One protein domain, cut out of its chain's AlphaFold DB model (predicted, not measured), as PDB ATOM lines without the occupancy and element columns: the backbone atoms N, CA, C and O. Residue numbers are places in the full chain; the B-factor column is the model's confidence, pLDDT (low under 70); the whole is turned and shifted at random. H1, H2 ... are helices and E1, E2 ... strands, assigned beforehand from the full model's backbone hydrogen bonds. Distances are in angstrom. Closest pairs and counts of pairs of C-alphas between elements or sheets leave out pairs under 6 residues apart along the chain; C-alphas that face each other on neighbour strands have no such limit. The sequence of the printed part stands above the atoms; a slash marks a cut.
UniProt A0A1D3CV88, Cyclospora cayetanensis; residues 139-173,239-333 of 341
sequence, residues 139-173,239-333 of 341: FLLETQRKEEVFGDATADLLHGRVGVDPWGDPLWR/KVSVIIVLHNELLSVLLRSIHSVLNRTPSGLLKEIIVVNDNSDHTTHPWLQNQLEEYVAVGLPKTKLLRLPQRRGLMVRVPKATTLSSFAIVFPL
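AT A GLANCE: This is residues 139 to 173 and 239 to 333 of the 341 residues of a protein of Cyclospora cayetanensis (UniProt A0A1D3CV88). A strongly twisted sheet of five strands has two helices side by side: H1 runs along one face over E3 and E2, and H2 grazes the sheet near E4. Long unnamed stretches, residues 142 to 173 and 308 to 327 among them, run round the outside. The 130 printed residues hold E1, E2, H1, E3, H2, E4 and E5 in that order; the sheet is mixed, ordered E1, E4, E3, E2, E5. The class is mixed, helices and strands, with 52 residues, under half, in named elements; the whole is compact, radius of gyration of the C-alphas 14.1 A, spanning 40 by 35 by 24 A.

IN THESE COORDINATES: Find C-alpha 139 at (93.646, 115.604, 176.383), where E1, residues 139 to 141, begins. Past the cut, E2 takes residues 240 to 246, 19.5 A, and H1 residues 251 to 264, 20.0 A. E3 is residues 270 to 277, 20.6 A; H2, residues 290 to 299, 13.6 A; E4, residues 303 to 307, 13.4 A. E5, residues 328 to 332, 12.7 A, ends at (112.588, 108.242, 171.291).

HOW THE PARTS SIT: Look first at E3 and E2, parallel, with N 274 and O 242 at 2.8 A. E4 is parallel to E3, N 306 and O 275 at 2.8 A; E5 is parallel to E2, N 243 and O 329 at 2.9 A. Edge strand E1 is antiparallel to E4, N 141 and O 305 at 3.1 A. E2, H1, E3 and E3, H2, E4 are strand-helix-strand units, parallel neighbour strands joined through a helix, with right-handed crossovers. H1 is on the sheet at a height of 10.1 A; its closest C-alphas with E3 are Ile 258 and Ile 273, 7.8 A. H2 only grazes the sheet, with residues 292 to 297. H1 and H2 are close but not clearly touching, closest C-alphas Leu 251 and Leu 292 at 7.8 A, at a shallow tilt of 19 degrees, the same way. In H1 and H2 every O i to N i+4 pair is within hydrogen-bond range.

THE WHOLE: The C-alphas farthest apart, Ala 155 and Thr 283, are 41.7 A apart. Residues 174 to 238 are not printed; C-alphas 173 and 239 lie 31.6 A apart across the cut. The links E3 to H2 and E4 to E5 are long. Look for pLDDT under 70 at residues 139 to 147 and 314 to 333.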
ATOM      1  N   PHE A 139      94.684 115.459 177.391       61.38
ATOM      2  CA  PHE A 139      93.646 115.604 176.383       61.38
ATOM      3  C   PHE A 139      93.976 114.669 175.228       61.38
ATOM      4  O   PHE A 139      94.974 114.858 174.524       61.38
ATOM      5  N   LEU A 140      93.152 113.635 175.061       57.94
ATOM      6  CA  LEU A 140      93.183 112.819 173.864       57.94
ATOM      7  C   LEU A 140      92.382 113.563 172.796       57.94
ATOM      8  O   LEU A 140      91.152 113.642 172.860       57.94
ATOM      9  N   LEU A 141      93.085 114.106 171.805       58.84
ATOM     10  CA  LEU A 141      92.461 114.472 170.543       58.84
ATOM     11  C   LEU A 141      92.231 113.165 169.795       58.84
ATOM     12  O   LEU A 141      93.044 112.721 168.988       58.84
ATOM     13  N   GLU A 142      91.134 112.493 170.137       52.72
ATOM     14  CA  GLU A 142      90.696 111.329 169.386       52.72
ATOM     15  C   GLU A 142      90.111 111.843 168.074       52.72
ATOM     16  O   GLU A 142      88.919 112.131 167.966       52.72
ATOM     17  N   THR A 143      90.981 112.029 167.084       51.25
ATOM     18  CA  THR A 143      90.594 112.188 165.689       51.25
ATOM     19  C   THR A 143      89.830 110.927 165.307       51.25
ATOM     20  O   THR A 143      90.411 109.855 165.162       51.25
ATOM     21  N   GLN A 144      88.503 111.051 165.262       46.31
ATOM     22  CA  GLN A 144      87.505 109.988 165.110       46.31
ATOM     23  C   GLN A 144      87.558 109.322 163.721       46.31
ATOM     24  O   GLN A 144      86.533 109.215 163.049       46.31
ATOM     25  N   ARG A 145      88.721 108.877 163.235       54.00
ATOM     26  CA  ARG A 145      88.759 108.053 162.028       54.00
ATOM     27  C   ARG A 145      88.520 106.601 162.426       54.00
ATOM     28  O   ARG A 145      89.353 105.978 163.078       54.00
ATOM     29  N   LYS A 146      87.348 106.080 162.055       55.56
ATOM     30  CA  LYS A 146      86.972 104.666 162.240       55.56
ATOM     31  C   LYS A 146      87.752 103.724 161.318       55.56
ATOM     32  O   LYS A 146      87.811 102.527 161.580       55.56
ATOM     33  N   GLU A 147      88.313 104.259 160.240       66.12
ATOM     34  CA  GLU A 147      89.046 103.494 159.238       66.12
ATOM     35  C   GLU A 147      90.420 103.077 159.773       66.12
ATOM     36  O   GLU A 147      91.302 103.904 160.012       66.12
ATOM     37  N   GLU A 148      90.604 101.767 159.953       70.56
ATOM     38  CA  GLU A 148      91.906 101.185 160.290       70.56
ATOM     39  C   GLU A 148      92.886 101.267 159.101       70.56
ATOM     40  O   GLU A 148      94.100 101.322 159.287       70.56
ATOM     41  N   VAL A 149      92.382 101.254 157.870       78.44
ATOM     42  CA  VAL A 149      93.164 101.236 156.628       78.44
ATOM     43  C   VAL A 149      92.378 102.007 155.568       78.44
ATOM     44  O   VAL A 149      91.154 101.874 155.528       78.44
ATOM     45  N   PHE A 150      93.043 102.804 154.726       82.00
ATOM     46  CA  PHE A 150      92.354 103.480 153.622       82.00
ATOM     47  C   PHE A 150      91.912 102.485 152.545       82.00
ATOM     48  O   PHE A 150      92.549 101.454 152.326       82.00
ATOM     49  N   GLY A 151      90.807 102.797 151.862       78.25
ATOM     50  CA  GLY A 151      90.184 101.898 150.882       78.25
ATOM     51  C   GLY A 151      91.055 101.553 149.668       78.25
ATOM     52  O   GLY A 151      90.737 100.622 148.938       78.25
ATOM     53  N   ASP A 152      92.159 102.271 149.459       83.50
ATOM     54  CA  ASP A 152      93.123 102.082 148.376       83.50
ATOM     55  C   ASP A 152      94.386 101.307 148.797       83.50
ATOM     56  O   ASP A 152      95.410 101.358 148.112       83.50
ATOM     57  N   ALA A 153      94.337 100.588 149.922       84.00
ATOM     58  CA  ALA A 153      95.443  99.754 150.377       84.00
ATOM     59  C   ALA A 153      95.769  98.605 149.414       84.00
ATOM     60  O   ALA A 153      94.894  97.894 148.919       84.00
ATOM     61  N   THR A 154      97.065  98.399 149.189       84.94
ATOM     62  CA  THR A 154      97.620  97.372 148.299       84.94
ATOM     63  C   THR A 154      98.761  96.626 148.993       84.94
ATOM     64  O   THR A 154      99.126  96.940 150.125       84.94
ATOM     65  N   ALA A 155      99.354  95.630 148.323       79.81
ATOM     66  CA  ALA A 155     100.528  94.921 148.844       79.81
ATOM     67  C   ALA A 155     101.730  95.855 149.100       79.81
ATOM     68  O   ALA A 155     102.511  95.605 150.015       79.81
ATOM     69  N   ASP A 156     101.838  96.940 148.327       82.06
ATOM     70  CA  ASP A 156     102.894  97.949 148.462       82.06
ATOM     71  C   ASP A 156     102.471  99.117 149.372       82.06
ATOM     72  O   ASP A 156     103.313  99.762 149.997       82.06
ATOM     73  N   LEU A 157     101.163  99.369 149.490       87.56
ATOM     74  CA  LEU A 157     100.566 100.396 150.344       87.56
ATOM     75  C   LEU A 157      99.824  99.745 151.511       87.56
ATOM     76  O   LEU A 157      98.595  99.656 151.517       87.56
ATOM     77  N   LEU A 158     100.580  99.313 152.522       88.19
ATOM     78  CA  LEU A 158     100.076  98.503 153.642       88.19
ATOM     79  C   LEU A 158      98.907  99.148 154.407       88.19
ATOM     80  O   LEU A 158      98.099  98.435 155.000       88.19
ATOM     81  N   HIS A 159      98.823 100.481 154.392       90.81
ATOM     82  CA  HIS A 159      97.767 101.271 155.030       90.81
ATOM     83  C   HIS A 159      97.014 102.195 154.046       90.81
ATOM     84  O   HIS A 159      96.252 103.053 154.491       90.81
ATOM     85  N   GLY A 160      97.204 102.004 152.732       90.31
ATOM     86  CA  GLY A 160      96.716 102.888 151.662       90.31
ATOM     87  C   GLY A 160      97.584 104.127 151.446       90.31
ATOM     88  O   GLY A 160      98.719 104.175 151.930       90.31
ATOM     89  N   ARG A 161      97.094 105.115 150.686       89.25
ATOM     90  CA  ARG A 161      97.852 106.355 150.442       89.25
ATOM     91  C   ARG A 161      97.839 107.253 151.680       89.25
ATOM     92  O   ARG A 161      96.824 107.838 152.034       89.25
ATOM     93  N   VAL A 162      98.992 107.364 152.332       92.44
ATOM     94  CA  VAL A 162      99.196 108.169 153.546       92.44
ATOM     95  C   VAL A 162      99.642 109.589 153.176       92.44
ATOM     96  O   VAL A 162     100.392 109.778 152.225       92.44
ATOM     97  N   GLY A 163      99.211 110.595 153.942       90.81
ATOM     98  CA  GLY A 163      99.656 111.990 153.781       90.81
ATOM     99  C   GLY A 163      99.036 112.745 152.604       90.81
ATOM    100  O   GLY A 163      99.533 113.807 152.224       90.81
ATOM    101  N   VAL A 164      97.949 112.215 152.049       90.94
ATOM    102  CA  VAL A 164      97.113 112.886 151.050       90.94
ATOM    103  C   VAL A 164      95.742 113.189 151.637       90.94
ATOM    104  O   VAL A 164      95.301 112.540 152.588       90.94
ATOM    105  N   ASP A 165      95.082 114.195 151.085       86.06
ATOM    106  CA  ASP A 165      93.699 114.510 151.405       86.06
ATOM    107  C   ASP A 165      92.708 113.609 150.628       86.06
ATOM    108  O   ASP A 165      93.123 112.794 149.794       86.06
ATOM    109  N   PRO A 166      91.387 113.712 150.883       81.56
ATOM    110  CA  PRO A 166      90.384 112.914 150.175       81.56
ATOM    111  C   PRO A 166      90.325 113.146 148.657       81.56
ATOM    112  O   PRO A 166      89.778 112.306 147.943       81.56
ATOM    113  N   TRP A 167      90.864 114.262 148.158       87.06
ATOM    114  CA  TRP A 167      90.941 114.585 146.730       87.06
ATOM    115  C   TRP A 167      92.247 114.095 146.088       87.06
ATOM    116  O   TRP A 167      92.360 114.072 144.863       87.06
ATOM    117  N   GLY A 168      93.194 113.615 146.899       86.31
ATOM    118  CA  GLY A 168      94.486 113.089 146.471       86.31
ATOM    119  C   GLY A 168      95.611 114.122 146.475       86.31
ATOM    120  O   GLY A 168      96.717 113.796 146.040       86.31
ATOM    121  N   ASP A 169      95.371 115.335 146.974       90.44
ATOM    122  CA  ASP A 169      96.407 116.354 147.097       90.44
ATOM    123  C   ASP A 169      97.302 116.085 148.319       90.44
ATOM    124  O   ASP A 169      96.827 115.661 149.377       90.44
ATOM    125  N   PRO A 170      98.623 116.324 148.219       92.75
ATOM    126  CA  PRO A 170      99.539 116.091 149.325       92.75
ATOM    127  C   PRO A 170      99.344 117.132 150.435       92.75
ATOM    128  O   PRO A 170      99.452 118.339 150.199       92.75
ATOM    129  N   LEU A 171      99.161 116.656 151.669       91.50
ATOM    130  CA  LEU A 171      99.046 117.494 152.872       91.50
ATOM    131  C   LEU A 171     100.390 118.112 153.288       91.50
ATOM    132  O   LEU A 171     100.433 119.118 153.993       91.50
ATOM    133  N   TRP A 172     101.501 117.510 152.855       93.56
ATOM    134  CA  TRP A 172     102.850 118.035 153.034       93.56
ATOM    135  C   TRP A 172     103.557 118.133 151.688       93.56
ATOM    136  O   TRP A 172     103.645 117.155 150.945       93.56
ATOM    137  N   ARG A 173     104.132 119.302 151.402       93.94
ATOM    138  CA  ARG A 173     104.969 119.526 150.222       93.94
ATOM    139  C   ARG A 173     106.403 119.795 150.679       93.94
ATOM    140  O   ARG A 173     106.601 120.746 151.433       93.94
ATOM    141  N   LYS A 239      98.166  92.559 168.119       78.38
ATOM    142  CA  LYS A 239      98.505  93.796 167.408       78.38
ATOM    143  C   LYS A 239      99.383  94.684 168.313       78.38
ATOM    144  O   LYS A 239      99.074  94.865 169.492       78.38
ATOM    145  N   VAL A 240     100.424  95.299 167.766       83.88
ATOM    146  CA  VAL A 240     101.363  96.177 168.481       83.88
ATOM    147  C   VAL A 240     100.893  97.629 168.424       83.88
ATOM    148  O   VAL A 240     100.458  98.102 167.373       83.88
ATOM    149  N   SER A 241     101.016  98.350 169.539       85.06
ATOM    150  CA  SER A 241     100.851  99.807 169.569       85.06
ATOM    151  C   SER A 241     102.223 100.488 169.513       85.06
ATOM    152  O   SER A 241     103.133 100.141 170.271       85.06
ATOM    153  N   VAL A 242     102.385 101.471 168.631       88.75
ATOM    154  CA  VAL A 242     103.619 102.262 168.513       88.75
ATOM    155  C   VAL A 242     103.422 103.587 169.228       88.75
ATOM    156  O   VAL A 242     102.454 104.290 168.964       88.75
ATOM    157  N   ILE A 243     104.324 103.942 170.138       88.06
ATOM    158  CA  ILE A 243     104.244 105.186 170.905       88.06
ATOM    159  C   ILE A 243     105.411 106.079 170.496       88.06
ATOM    160  O   ILE A 243     106.574 105.690 170.609       88.06
ATOM    161  N   ILE A 244     105.095 107.290 170.047       89.69
ATOM    162  CA  ILE A 244     106.069 108.301 169.640       89.69
ATOM    163  C   ILE A 244     105.914 109.487 170.581       89.69
ATOM    164  O   ILE A 244     104.882 110.150 170.564       89.69
ATOM    165  N   VAL A 245     106.919 109.750 171.414       87.62
ATOM    166  CA  VAL A 245     106.921 110.913 172.314       87.62
ATOM    167  C   VAL A 245     107.721 112.030 171.658       87.62
ATOM    168  O   VAL A 245     108.852 111.800 171.234       87.62
ATOM    169  N   LEU A 246     107.147 113.231 171.590       89.44
ATOM    170  CA  LEU A 246     107.778 114.409 170.996       89.44
ATOM    171  C   LEU A 246     107.802 115.582 171.973       89.44
ATOM    172  O   LEU A 246     106.898 115.744 172.795       89.44
ATOM    173  N   HIS A 247     108.823 116.420 171.838       90.19
ATOM    174  CA  HIS A 247     108.915 117.720 172.487       90.19
ATOM    175  C   HIS A 247     109.739 118.649 171.595       90.19
ATOM    176  O   HIS A 247     110.916 118.370 171.380       90.19
ATOM    177  N   ASN A 248     109.137 119.733 171.096       92.44
ATOM    178  CA  ASN A 248     109.799 120.710 170.217       92.44
ATOM    179  C   ASN A 248     110.486 120.062 168.994       92.44
ATOM    180  O   ASN A 248     111.596 120.422 168.618       92.44
ATOM    181  N   GLU A 249     109.833 119.066 168.392       91.25
ATOM    182  CA  GLU A 249     110.371 118.311 167.254       91.25
ATOM    183  C   GLU A 249     110.107 119.024 165.918       91.25
ATOM    184  O   GLU A 249     109.100 119.727 165.755       91.25
ATOM    185  N   LEU A 250     110.989 118.811 164.935       92.94
ATOM    186  CA  LEU A 250     110.766 119.308 163.579       92.94
ATOM    187  C   LEU A 250     109.641 118.505 162.908       92.94
ATOM    188  O   LEU A 250     109.675 117.271 162.876       92.94
ATOM    189  N   LEU A 251     108.656 119.195 162.322       93.38
ATOM    190  CA  LEU A 251     107.462 118.543 161.771       93.38
ATOM    191  C   LEU A 251     107.800 117.519 160.675       93.38
ATOM    192  O   LEU A 251     107.259 116.414 160.694       93.38
ATOM    193  N   SER A 252     108.738 117.829 159.772       94.38
ATOM    194  CA  SER A 252     109.144 116.903 158.705       94.38
ATOM    195  C   SER A 252     109.733 115.597 159.241       94.38
ATOM    196  O   SER A 252     109.468 114.525 158.698       94.38
ATOM    197  N   VAL A 253     110.493 115.653 160.339       93.31
ATOM    198  CA  VAL A 253     111.110 114.476 160.971       93.31
ATOM    199  C   VAL A 253     110.061 113.613 161.666       93.31
ATOM    200  O   VAL A 253     110.057 112.388 161.499       93.31
ATOM    201  N   LEU A 254     109.142 114.245 162.398       93.62
ATOM    202  CA  LEU A 254     108.020 113.567 163.037       93.62
ATOM    203  C   LEU A 254     107.146 112.843 162.005       93.62
ATOM    204  O   LEU A 254     106.930 111.635 162.117       93.62
ATOM    205  N   LEU A 255     106.674 113.562 160.984       95.12
ATOM    206  CA  LEU A 255     105.780 113.005 159.968       95.12
ATOM    207  C   LEU A 255     106.460 111.887 159.178       95.12
ATOM    208  O   LEU A 255     105.868 110.827 158.985       95.12
ATOM    209  N   ARG A 256     107.738 112.057 158.813       94.88
ATOM    210  CA  ARG A 256     108.519 111.013 158.134       94.88
ATOM    211  C   ARG A 256     108.636 109.752 158.984       94.88
ATOM    212  O   ARG A 256     108.610 108.651 158.442       94.88
ATOM    213  N   SER A 257     108.742 109.894 160.305       93.69
ATOM    214  CA  SER A 257     108.776 108.758 161.234       93.69
ATOM    215  C   SER A 257     107.438 108.017 161.276       93.69
ATOM    216  O   SER A 257     107.424 106.788 161.228       93.69
ATOM    217  N   ILE A 258     106.314 108.740 161.283       94.00
ATOM    218  CA  ILE A 258     104.972 108.140 161.260       94.00
ATOM    219  C   ILE A 258     104.702 107.435 159.920       94.00
ATOM    220  O   ILE A 258     104.328 106.262 159.914       94.00
ATOM    221  N   HIS A 259     104.978 108.097 158.791       94.38
ATOM    222  CA  HIS A 259     104.889 107.507 157.445       94.38
ATOM    223  C   HIS A 259     105.729 106.232 157.336       94.38
ATOM    224  O   HIS A 259     105.265 105.189 156.889       94.38
ATOM    225  N   SER A 260     106.962 106.290 157.835       93.06
ATOM    226  CA  SER A 260     107.887 105.163 157.923       93.06
ATOM    227  C   SER A 260     107.290 103.946 158.642       93.06
ATOM    228  O   SER A 260     107.478 102.819 158.183       93.06
ATOM    229  N   VAL A 261     106.579 104.159 159.755       93.06
ATOM    230  CA  VAL A 261     105.905 103.084 160.499       93.06
ATOM    231  C   VAL A 261     104.746 102.512 159.684       93.06
ATOM    232  O   VAL A 261     104.659 101.292 159.545       93.06
ATOM    233  N   LEU A 262     103.895 103.364 159.111       92.56
ATOM    234  CA  LEU A 262     102.738 102.936 158.319       92.56
ATOM    235  C   LEU A 262     103.151 102.182 157.045       92.56
ATOM    236  O   LEU A 262     102.598 101.127 156.748       92.56
ATOM    237  N   ASN A 263     104.169 102.651 156.328       91.88
ATOM    238  CA  ASN A 263     104.579 102.060 155.052       91.88
ATOM    239  C   ASN A 263     105.351 100.743 155.208       91.88
ATOM    240  O   ASN A 263     105.454  99.979 154.254       91.88
ATOM    241  N   ARG A 264     105.933 100.467 156.384       88.94
ATOM    242  CA  ARG A 264     106.796  99.285 156.598       88.94
ATOM    243  C   ARG A 264     106.261  98.280 157.609       88.94
ATOM    244  O   ARG A 264     106.876  97.231 157.787       88.94
ATOM    245  N   THR A 265     105.136  98.571 158.257       88.31
ATOM    246  CA  THR A 265     104.500  97.644 159.196       88.31
ATOM    247  C   THR A 265     103.252  97.047 158.551       88.31
ATOM    248  O   THR A 265     102.377  97.809 158.145       88.31
ATOM    249  N   PRO A 266     103.111  95.712 158.467       87.50
ATOM    250  CA  PRO A 266     101.876  95.087 158.003       87.50
ATOM    251  C   PRO A 266     100.666  95.556 158.819       87.50
ATOM    252  O   PRO A 266     100.710  95.584 160.052       87.50
ATOM    253  N   SER A 267      99.561  95.888 158.150       86.38
ATOM    254  CA  SER A 267      98.370  96.436 158.810       86.38
ATOM    255  C   SER A 267      97.720  95.481 159.808       86.38
ATOM    256  O   SER A 267      97.168  95.937 160.809       86.38
ATOM    257  N   GLY A 268      97.836  94.167 159.603       82.06
ATOM    258  CA  GLY A 268      97.384  93.164 160.571       82.06
ATOM    259  C   GLY A 268      98.153  93.191 161.899       82.06
ATOM    260  O   GLY A 268      97.593  92.820 162.926       82.06
ATOM    261  N   LEU A 269      99.404  93.669 161.898       85.00
ATOM    262  CA  LEU A 269     100.247  93.761 163.094       85.00
ATOM    263  C   LEU A 269     100.140  95.110 163.801       85.00
ATOM    264  O   LEU A 269     100.287  95.165 165.018       85.00
ATOM    265  N   LEU A 270      99.908  96.201 163.072       87.38
ATOM    266  CA  LEU A 270      99.828  97.532 163.669       87.38
ATOM    267  C   LEU A 270      98.424  97.792 164.230       87.38
ATOM    268  O   LEU A 270      97.457  97.881 163.470       87.38
ATOM    269  N   LYS A 271      98.313  97.953 165.553       86.00
ATOM    270  CA  LYS A 271      97.069  98.355 166.221       86.00
ATOM    271  C   LYS A 271      96.802  99.840 166.013       86.00
ATOM    272  O   LYS A 271      95.778 100.213 165.455       86.00
ATOM    273  N   GLU A 272      97.723 100.663 166.499       86.31
ATOM    274  CA  GLU A 272      97.620 102.119 166.535       86.31
ATOM    275  C   GLU A 272      99.004 102.756 166.720       86.31
ATOM    276  O   GLU A 272      99.924 102.130 167.257       86.31
ATOM    277  N   ILE A 273      99.136 104.009 166.292       89.88
ATOM    278  CA  ILE A 273     100.261 104.898 166.567       89.88
ATOM    279  C   ILE A 273      99.757 105.978 167.524       89.88
ATOM    280  O   ILE A 273      98.818 106.703 167.207       89.88
ATOM    281  N   ILE A 274     100.370 106.099 168.694       88.00
ATOM    282  CA  ILE A 274     100.039 107.113 169.695       88.00
ATOM    283  C   ILE A 274     101.171 108.132 169.709       88.00
ATOM    284  O   ILE A 274     102.261 107.868 170.217       88.00
ATOM    285  N   VAL A 275     100.897 109.304 169.154       89.44
ATOM    286  CA  VAL A 275     101.793 110.455 169.189       89.44
ATOM    287  C   VAL A 275     101.517 111.221 170.477       89.44
ATOM    288  O   VAL A 275     100.418 111.724 170.683       89.44
ATOM    289  N   VAL A 276     102.499 111.297 171.367       87.31
ATOM    290  CA  VAL A 276     102.402 111.986 172.653       87.31
ATOM    291  C   VAL A 276     103.213 113.272 172.592       87.31
ATOM    292  O   VAL A 276     104.441 113.237 172.586       87.31
ATOM    293  N   ASN A 277     102.530 114.413 172.581       88.38
ATOM    294  CA  ASN A 277     103.154 115.720 172.728       88.38
ATOM    295  C   ASN A 277     103.418 116.006 174.215       88.38
ATOM    296  O   ASN A 277     102.489 116.291 174.977       88.38
ATOM    297  N   ASP A 278     104.689 115.942 174.615       87.81
ATOM    298  CA  ASP A 278     105.175 116.247 175.963       87.81
ATOM    299  C   ASP A 278     105.329 117.763 176.169       87.81
ATOM    300  O   ASP A 278     106.418 118.279 176.421       87.81
ATOM    301  N   ASN A 279     104.215 118.485 176.025       89.12
ATOM    302  CA  ASN A 279     104.115 119.929 176.235       89.12
ATOM    303  C   ASN A 279     105.158 120.732 175.433       89.12
ATOM    304  O   ASN A 279     105.992 121.442 176.005       89.12
ATOM    305  N   SER A 280     105.138 120.574 174.107       90.62
ATOM    306  CA  SER A 280     105.913 121.421 173.193       90.62
ATOM    307  C   SER A 280     105.481 122.881 173.298       90.62
ATOM    308  O   SER A 280     104.306 123.184 173.510       90.62
ATOM    309  N   ASP A 281     106.430 123.787 173.119       90.88
ATOM    310  CA  ASP A 281     106.209 125.222 173.231       90.88
ATOM    311  C   ASP A 281     105.385 125.749 172.046       90.88
ATOM    312  O   ASP A 281     105.780 125.664 170.884       90.88
ATOM    313  N   HIS A 282     104.219 126.312 172.359       87.88
ATOM    314  CA  HIS A 282     103.271 126.843 171.381       87.88
ATOM    315  C   HIS A 282     103.795 128.082 170.647       87.88
ATOM    316  O   HIS A 282     103.352 128.354 169.534       87.88
ATOM    317  N   THR A 283     104.709 128.835 171.263       88.62
ATOM    318  CA  THR A 283     105.239 130.080 170.699       88.62
ATOM    319  C   THR A 283     106.331 129.805 169.675       88.62
ATOM    320  O   THR A 283     106.334 130.396 168.598       88.62
ATOM    321  N   THR A 284     107.227 128.869 169.985       87.94
ATOM    322  CA  THR A 284     108.354 128.517 169.117       87.94
ATOM    323  C   THR A 284     108.010 127.419 168.114       87.94
ATOM    324  O   THR A 284     108.612 127.395 167.047       87.94
ATOM    325  N   HIS A 285     107.042 126.543 168.417       91.31
ATOM    326  CA  HIS A 285     106.646 125.406 167.572       91.31
ATOM    327  C   HIS A 285     105.124 125.361 167.311       91.31
ATOM    328  O   HIS A 285     104.465 124.353 167.605       91.31
ATOM    329  N   PRO A 286     104.520 126.424 166.740       89.56
ATOM    330  CA  PRO A 286     103.074 126.489 166.505       89.56
ATOM    331  C   PRO A 286     102.556 125.390 165.559       89.56
ATOM    332  O   PRO A 286     101.413 124.954 165.683       89.56
ATOM    333  N   TRP A 287     103.397 124.874 164.658       90.25
ATOM    334  CA  TRP A 287     103.057 123.774 163.744       90.25
ATOM    335  C   TRP A 287     102.746 122.448 164.456       90.25
ATOM    336  O   TRP A 287     102.004 121.621 163.931       90.25
ATOM    337  N   LEU A 288     103.247 122.236 165.680       89.44
ATOM    338  CA  LEU A 288     102.907 121.053 166.483       89.44
ATOM    339  C   LEU A 288     101.494 121.137 167.083       89.44
ATOM    340  O   LEU A 288     101.080 120.230 167.807       89.44
ATOM    341  N   GLN A 289     100.756 122.218 166.820       86.06
ATOM    342  CA  GLN A 289      99.385 122.440 167.270       86.06
ATOM    343  C   GLN A 289      98.393 122.034 166.170       86.06
ATOM    344  O   GLN A 289      98.290 120.848 165.855       86.06
ATOM    345  N   ASN A 290      97.714 123.008 165.563       85.31
ATOM    346  CA  ASN A 290      96.624 122.784 164.614       85.31
ATOM    347  C   ASN A 290      97.085 122.054 163.346       85.31
ATOM    348  O   ASN A 290      96.401 121.151 162.883       85.31
ATOM    349  N   GLN A 291      98.263 122.394 162.816       89.31
ATOM    350  CA  GLN A 291      98.778 121.765 161.595       89.31
ATOM    351  C   GLN A 291      99.036 120.264 161.796       89.31
ATOM    352  O   GLN A 291      98.679 119.455 160.943       89.31
ATOM    353  N   LEU A 292      99.618 119.869 162.935       90.62
ATOM    354  CA  LEU A 292      99.791 118.456 163.275       90.62
ATOM    355  C   LEU A 292      98.445 117.747 163.481       90.62
ATOM    356  O   LEU A 292      98.287 116.608 163.049       90.62
ATOM    357  N   GLU A 293      97.480 118.403 164.130       88.44
ATOM    358  CA  GLU A 293      96.134 117.852 164.334       88.44
ATOM    359  C   GLU A 293      95.418 117.581 163.017       88.44
ATOM    360  O   GLU A 293      94.908 116.480 162.819       88.44
ATOM    361  N   GLU A 294      95.429 118.548 162.104       87.88
ATOM    362  CA  GLU A 294      94.836 118.422 160.777       87.88
ATOM    363  C   GLU A 294      95.517 117.315 159.968       87.88
ATOM    364  O   GLU A 294      94.846 116.444 159.411       87.88
ATOM    365  N   TYR A 295      96.851 117.270 159.978       91.12
ATOM    366  CA  TYR A 295      97.597 116.235 159.269       91.12
ATOM    367  C   TYR A 295      97.279 114.830 159.795       91.12
ATOM    368  O   TYR A 295      97.060 113.901 159.016       91.12
ATOM    369  N   VAL A 296      97.216 114.657 161.121       89.88
ATOM    370  CA  VAL A 296      96.833 113.381 161.744       89.88
ATOM    371  C   VAL A 296      95.383 113.028 161.403       89.88
ATOM    372  O   VAL A 296      95.102 111.890 161.023       89.88
ATOM    373  N   ALA A 297      94.475 114.002 161.469       85.81
ATOM    374  CA  ALA A 297      93.055 113.807 161.203       85.81
ATOM    375  C   ALA A 297      92.763 113.400 159.754       85.81
ATOM    376  O   ALA A 297      91.911 112.538 159.536       85.81
ATOM    377  N   VAL A 298      93.455 114.007 158.784       85.62
ATOM    378  CA  VAL A 298      93.164 113.869 157.348       85.62
ATOM    379  C   VAL A 298      94.099 112.879 156.661       85.62
ATOM    380  O   VAL A 298      93.628 112.016 155.924       85.62
ATOM    381  N   GLY A 299      95.390 112.862 156.995       87.19
ATOM    382  CA  GLY A 299      96.403 112.097 156.257       87.19
ATOM    383  C   GLY A 299      96.843 110.767 156.863       87.19
ATOM    384  O   GLY A 299      97.436 109.957 156.154       87.19
ATOM    385  N   LEU A 300      96.600 110.529 158.157       90.81
ATOM    386  CA  LEU A 300      97.176 109.385 158.875       90.81
ATOM    387  C   LEU A 300      96.094 108.420 159.410       90.81
ATOM    388  O   LEU A 300      95.307 108.805 160.280       90.81
ATOM    389  N   PRO A 301      96.039 107.155 158.947       90.44
ATOM    390  CA  PRO A 301      95.189 106.129 159.542       90.44
ATOM    391  C   PRO A 301      95.821 105.609 160.842       90.44
ATOM    392  O   PRO A 301      97.025 105.766 161.074       90.44
ATOM    393  N   LYS A 302      95.011 104.992 161.718       87.88
ATOM    394  CA  LYS A 302      95.455 104.374 162.989       87.88
ATOM    395  C   LYS A 302      96.268 105.281 163.923       87.88
ATOM    396  O   LYS A 302      96.913 104.778 164.838       87.88
ATOM    397  N   THR A 303      96.258 106.593 163.721       89.00
ATOM    398  CA  THR A 303      97.114 107.523 164.461       89.00
ATOM    399  C   THR A 303      96.278 108.368 165.412       89.00
ATOM    400  O   THR A 303      95.228 108.884 165.040       89.00
ATOM    401  N   LYS A 304      96.742 108.496 166.655       87.31
ATOM    402  CA  LYS A 304      96.113 109.281 167.719       87.31
ATOM    403  C   LYS A 304      97.100 110.300 168.257       87.31
ATOM    404  O   LYS A 304      98.276 109.976 168.427       87.31
ATOM    405  N   LEU A 305      96.616 111.496 168.578       85.81
ATOM    406  CA  LEU A 305      97.421 112.558 169.172       85.81
ATOM    407  C   LEU A 305      96.992 112.808 170.624       85.81
ATOM    408  O   LEU A 305      95.841 113.131 170.914       85.81
ATOM    409  N   LEU A 306      97.938 112.666 171.547       85.81
ATOM    410  CA  LEU A 306      97.774 112.913 172.975       85.81
ATOM    411  C   LEU A 306      98.610 114.130 173.374       85.81
ATOM    412  O   LEU A 306      99.824 114.127 173.181       85.81
ATOM    413  N   ARG A 307      97.992 115.151 173.976       85.00
ATOM    414  CA  ARG A 307      98.709 116.325 174.503       85.00
ATOM    415  C   ARG A 307      98.790 116.272 176.022       85.00
ATOM    416  O   ARG A 307      97.772 116.131 176.707       85.00
ATOM    417  N   LEU A 308     100.005 116.397 176.550       83.31
ATOM    418  CA  LEU A 308     100.240 116.528 177.985       83.31
ATOM    419  C   LEU A 308     100.168 118.005 178.397       83.31
ATOM    420  O   LEU A 308     100.741 118.841 177.703       83.31
ATOM    421  N   PRO A 309      99.532 118.338 179.536       81.19
ATOM    422  CA  PRO A 309      99.422 119.723 180.007       81.19
ATOM    423  C   PRO A 309     100.738 120.281 180.571       81.19
ATOM    424  O   PRO A 309     100.842 121.472 180.838       81.19
ATOM    425  N   GLN A 310     101.717 119.412 180.847       82.12
ATOM    426  CA  GLN A 310     103.004 119.768 181.437       82.12
ATOM    427  C   GLN A 310     104.083 118.803 180.953       82.12
ATOM    428  O   GLN A 310     103.817 117.612 180.775       82.12
ATOM    429  N   ARG A 311     105.311 119.316 180.823       85.25
ATOM    430  CA  ARG A 311     106.486 118.545 180.407       85.25
ATOM    431  C   ARG A 311     106.891 117.542 181.491       85.25
ATOM    432  O   ARG A 311     107.120 117.915 182.641       85.25
ATOM    433  N   ARG A 312     107.000 116.265 181.132       80.19
ATOM    434  CA  ARG A 312     107.389 115.154 182.019       80.19
ATOM    435  C   ARG A 312     108.707 114.492 181.609       80.19
ATOM    436  O   ARG A 312     109.248 113.727 182.409       80.19
ATOM    437  N   GLY A 313     109.225 114.802 180.423       73.69
ATOM    438  CA  GLY A 313     110.405 114.175 179.839       73.69
ATOM    439  C   GLY A 313     110.102 112.787 179.270       73.69
ATOM    440  O   GLY A 313     109.030 112.231 179.493       73.69
ATOM    441  N   LEU A 314     111.081 112.189 178.582       67.75
ATOM    442  CA  LEU A 314     110.940 110.922 177.842       67.75
ATOM    443  C   LEU A 314     110.402 109.747 178.687       67.75
ATOM    444  O   LEU A 314     109.795 108.822 178.153       67.75
ATOM    445  N   MET A 315     110.531 109.807 180.018       59.69
ATOM    446  CA  MET A 315     109.871 108.898 180.967       59.69
ATOM    447  C   MET A 315     108.359 109.174 181.125       59.69
ATOM    448  O   MET A 315     107.793 109.122 182.238       59.69
ATOM    449  N   VAL A 316     107.675 109.445 180.013       57.59
ATOM    450  CA  VAL A 316     106.219 109.428 179.959       57.59
ATOM    451  C   VAL A 316     105.778 107.972 180.054       57.59
ATOM    452  O   VAL A 316     105.820 107.205 179.097       57.59
ATOM    453  N   ARG A 317     105.320 107.576 181.244       54.00
ATOM    454  CA  ARG A 317     104.538 106.350 181.395       54.00
ATOM    455  C   ARG A 317     103.174 106.632 180.778       54.00
ATOM    456  O   ARG A 317     102.363 107.317 181.401       54.00
ATOM    457  N   VAL A 318     102.961 106.167 179.550       55.03
ATOM    458  CA  VAL A 318     101.671 106.312 178.870       55.03
ATOM    459  C   VAL A 318     100.581 105.675 179.747       55.03
ATOM    460  O   VAL A 318     100.820 104.615 180.334       55.03
ATOM    461  N   PRO A 319      99.420 106.331 179.923       49.59
ATOM    462  CA  PRO A 319      98.352 105.835 180.772       49.59
ATOM    463  C   PRO A 319      97.955 104.426 180.379       49.59
ATOM    464  O   PRO A 319      97.775 104.134 179.197       49.59
ATOM    465  N   LYS A 320      97.709 103.597 181.393       41.16
ATOM    466  CA  LYS A 320      97.203 102.230 181.234       41.16
ATOM    467  C   LYS A 320      95.883 102.174 180.445       41.16
ATOM    468  O   LYS A 320      95.601 101.174 179.805       41.16
ATOM    469  N   ALA A 321      95.100 103.258 180.461       39.69
ATOM    470  CA  ALA A 321      93.848 103.385 179.711       39.69
ATOM    471  C   ALA A 321      94.048 103.546 178.187       39.69
ATOM    472  O   ALA A 321      93.211 103.093 177.416       39.69
ATOM    473  N   THR A 322      95.168 104.133 177.745       49.69
ATOM    474  CA  THR A 322      95.563 104.217 176.320       49.69
ATOM    475  C   THR A 322      96.227 102.936 175.818       49.69
ATOM    476  O   THR A 322      96.206 102.653 174.628       49.69
ATOM    477  N   THR A 323      96.809 102.137 176.716       50.00
ATOM    478  CA  THR A 323      97.463 100.860 176.408       50.00
ATOM    479  C   THR A 323      96.592  99.679 176.836       50.00
ATOM    480  O   THR A 323      96.954  98.886 177.697       50.00
ATOM    481  N   LEU A 324      95.455  99.496 176.160       44.97
ATOM    482  CA  LEU A 324      94.713  98.222 176.169       44.97
ATOM    483  C   LEU A 324      95.399  97.139 175.299       44.97
ATOM    484  O   LEU A 324      94.743  96.204 174.853       44.97
ATOM    485  N   SER A 325      96.683  97.290 174.953       47.06
ATOM    486  CA  SER A 325      97.437  96.310 174.160       47.06
ATOM    487  C   SER A 325      98.671  95.830 174.911       47.06
ATOM    488  O   SER A 325      99.371  96.616 175.548       47.06
ATOM    489  N   SER A 326      98.925  94.532 174.788       45.16
ATOM    490  CA  SER A 326      99.959  93.756 175.470       45.16
ATOM    491  C   SER A 326     101.396  94.129 175.079       45.16
ATOM    492  O   SER A 326     102.327  93.625 175.703       45.16
ATOM    493  N   PHE A 327     101.607  95.000 174.079       51.78
ATOM    494  CA  PHE A 327     102.946  95.375 173.614       51.78
ATOM    495  C   PHE A 327     103.008  96.820 173.094       51.78
ATOM    496  O   PHE A 327     102.254  97.201 172.195       51.78
ATOM    497  N   ALA A 328     103.920  97.615 173.660       57.41
ATOM    498  CA  ALA A 328     104.155  99.005 173.285       57.41
ATOM    499  C   ALA A 328     105.640  99.235 172.987       57.41
ATOM    500  O   ALA A 328     106.487  98.991 173.846       57.41
ATOM    501  N   ILE A 329     105.949  99.724 171.786       61.53
ATOM    502  CA  ILE A 329     107.309 100.132 171.409       61.53
ATOM    503  C   ILE A 329     107.374 101.654 171.500       61.53
ATOM    504  O   ILE A 329     106.651 102.349 170.784       61.53
ATOM    505  N   VAL A 330     108.216 102.162 172.401       60.19
ATOM    506  CA  VAL A 330     108.469 103.600 172.549       60.19
ATOM    507  C   VAL A 330     109.663 103.963 171.681       60.19
ATOM    508  O   VAL A 330     110.777 103.513 171.946       60.19
ATOM    509  N   PHE A 331     109.437 104.788 170.663       59.34
ATOM    510  CA  PHE A 331     110.521 105.404 169.909       59.34
ATOM    511  C   PHE A 331     110.846 106.757 170.545       59.34
ATOM    512  O   PHE A 331     110.044 107.686 170.414       59.34
ATOM    513  N   PRO A 332     112.000 106.920 171.218       53.94
ATOM    514  CA  PRO A 332     112.588 108.242 171.291       53.94
ATOM    515  C   PRO A 332     112.939 108.641 169.858       53.94
ATOM    516  O   PRO A 332     113.767 107.983 169.221       53.94
ATOM    517  N   LEU A 333     112.316 109.697 169.328       55.09
ATOM    518  CA  LEU A 333     112.957 110.384 168.213       55.09
ATOM    519  C   LEU A 333     114.348 110.797 168.699       55.09
ATOM    520  O   LEU A 333     114.478 111.193 169.864       55.09
TER     521      LEU A 333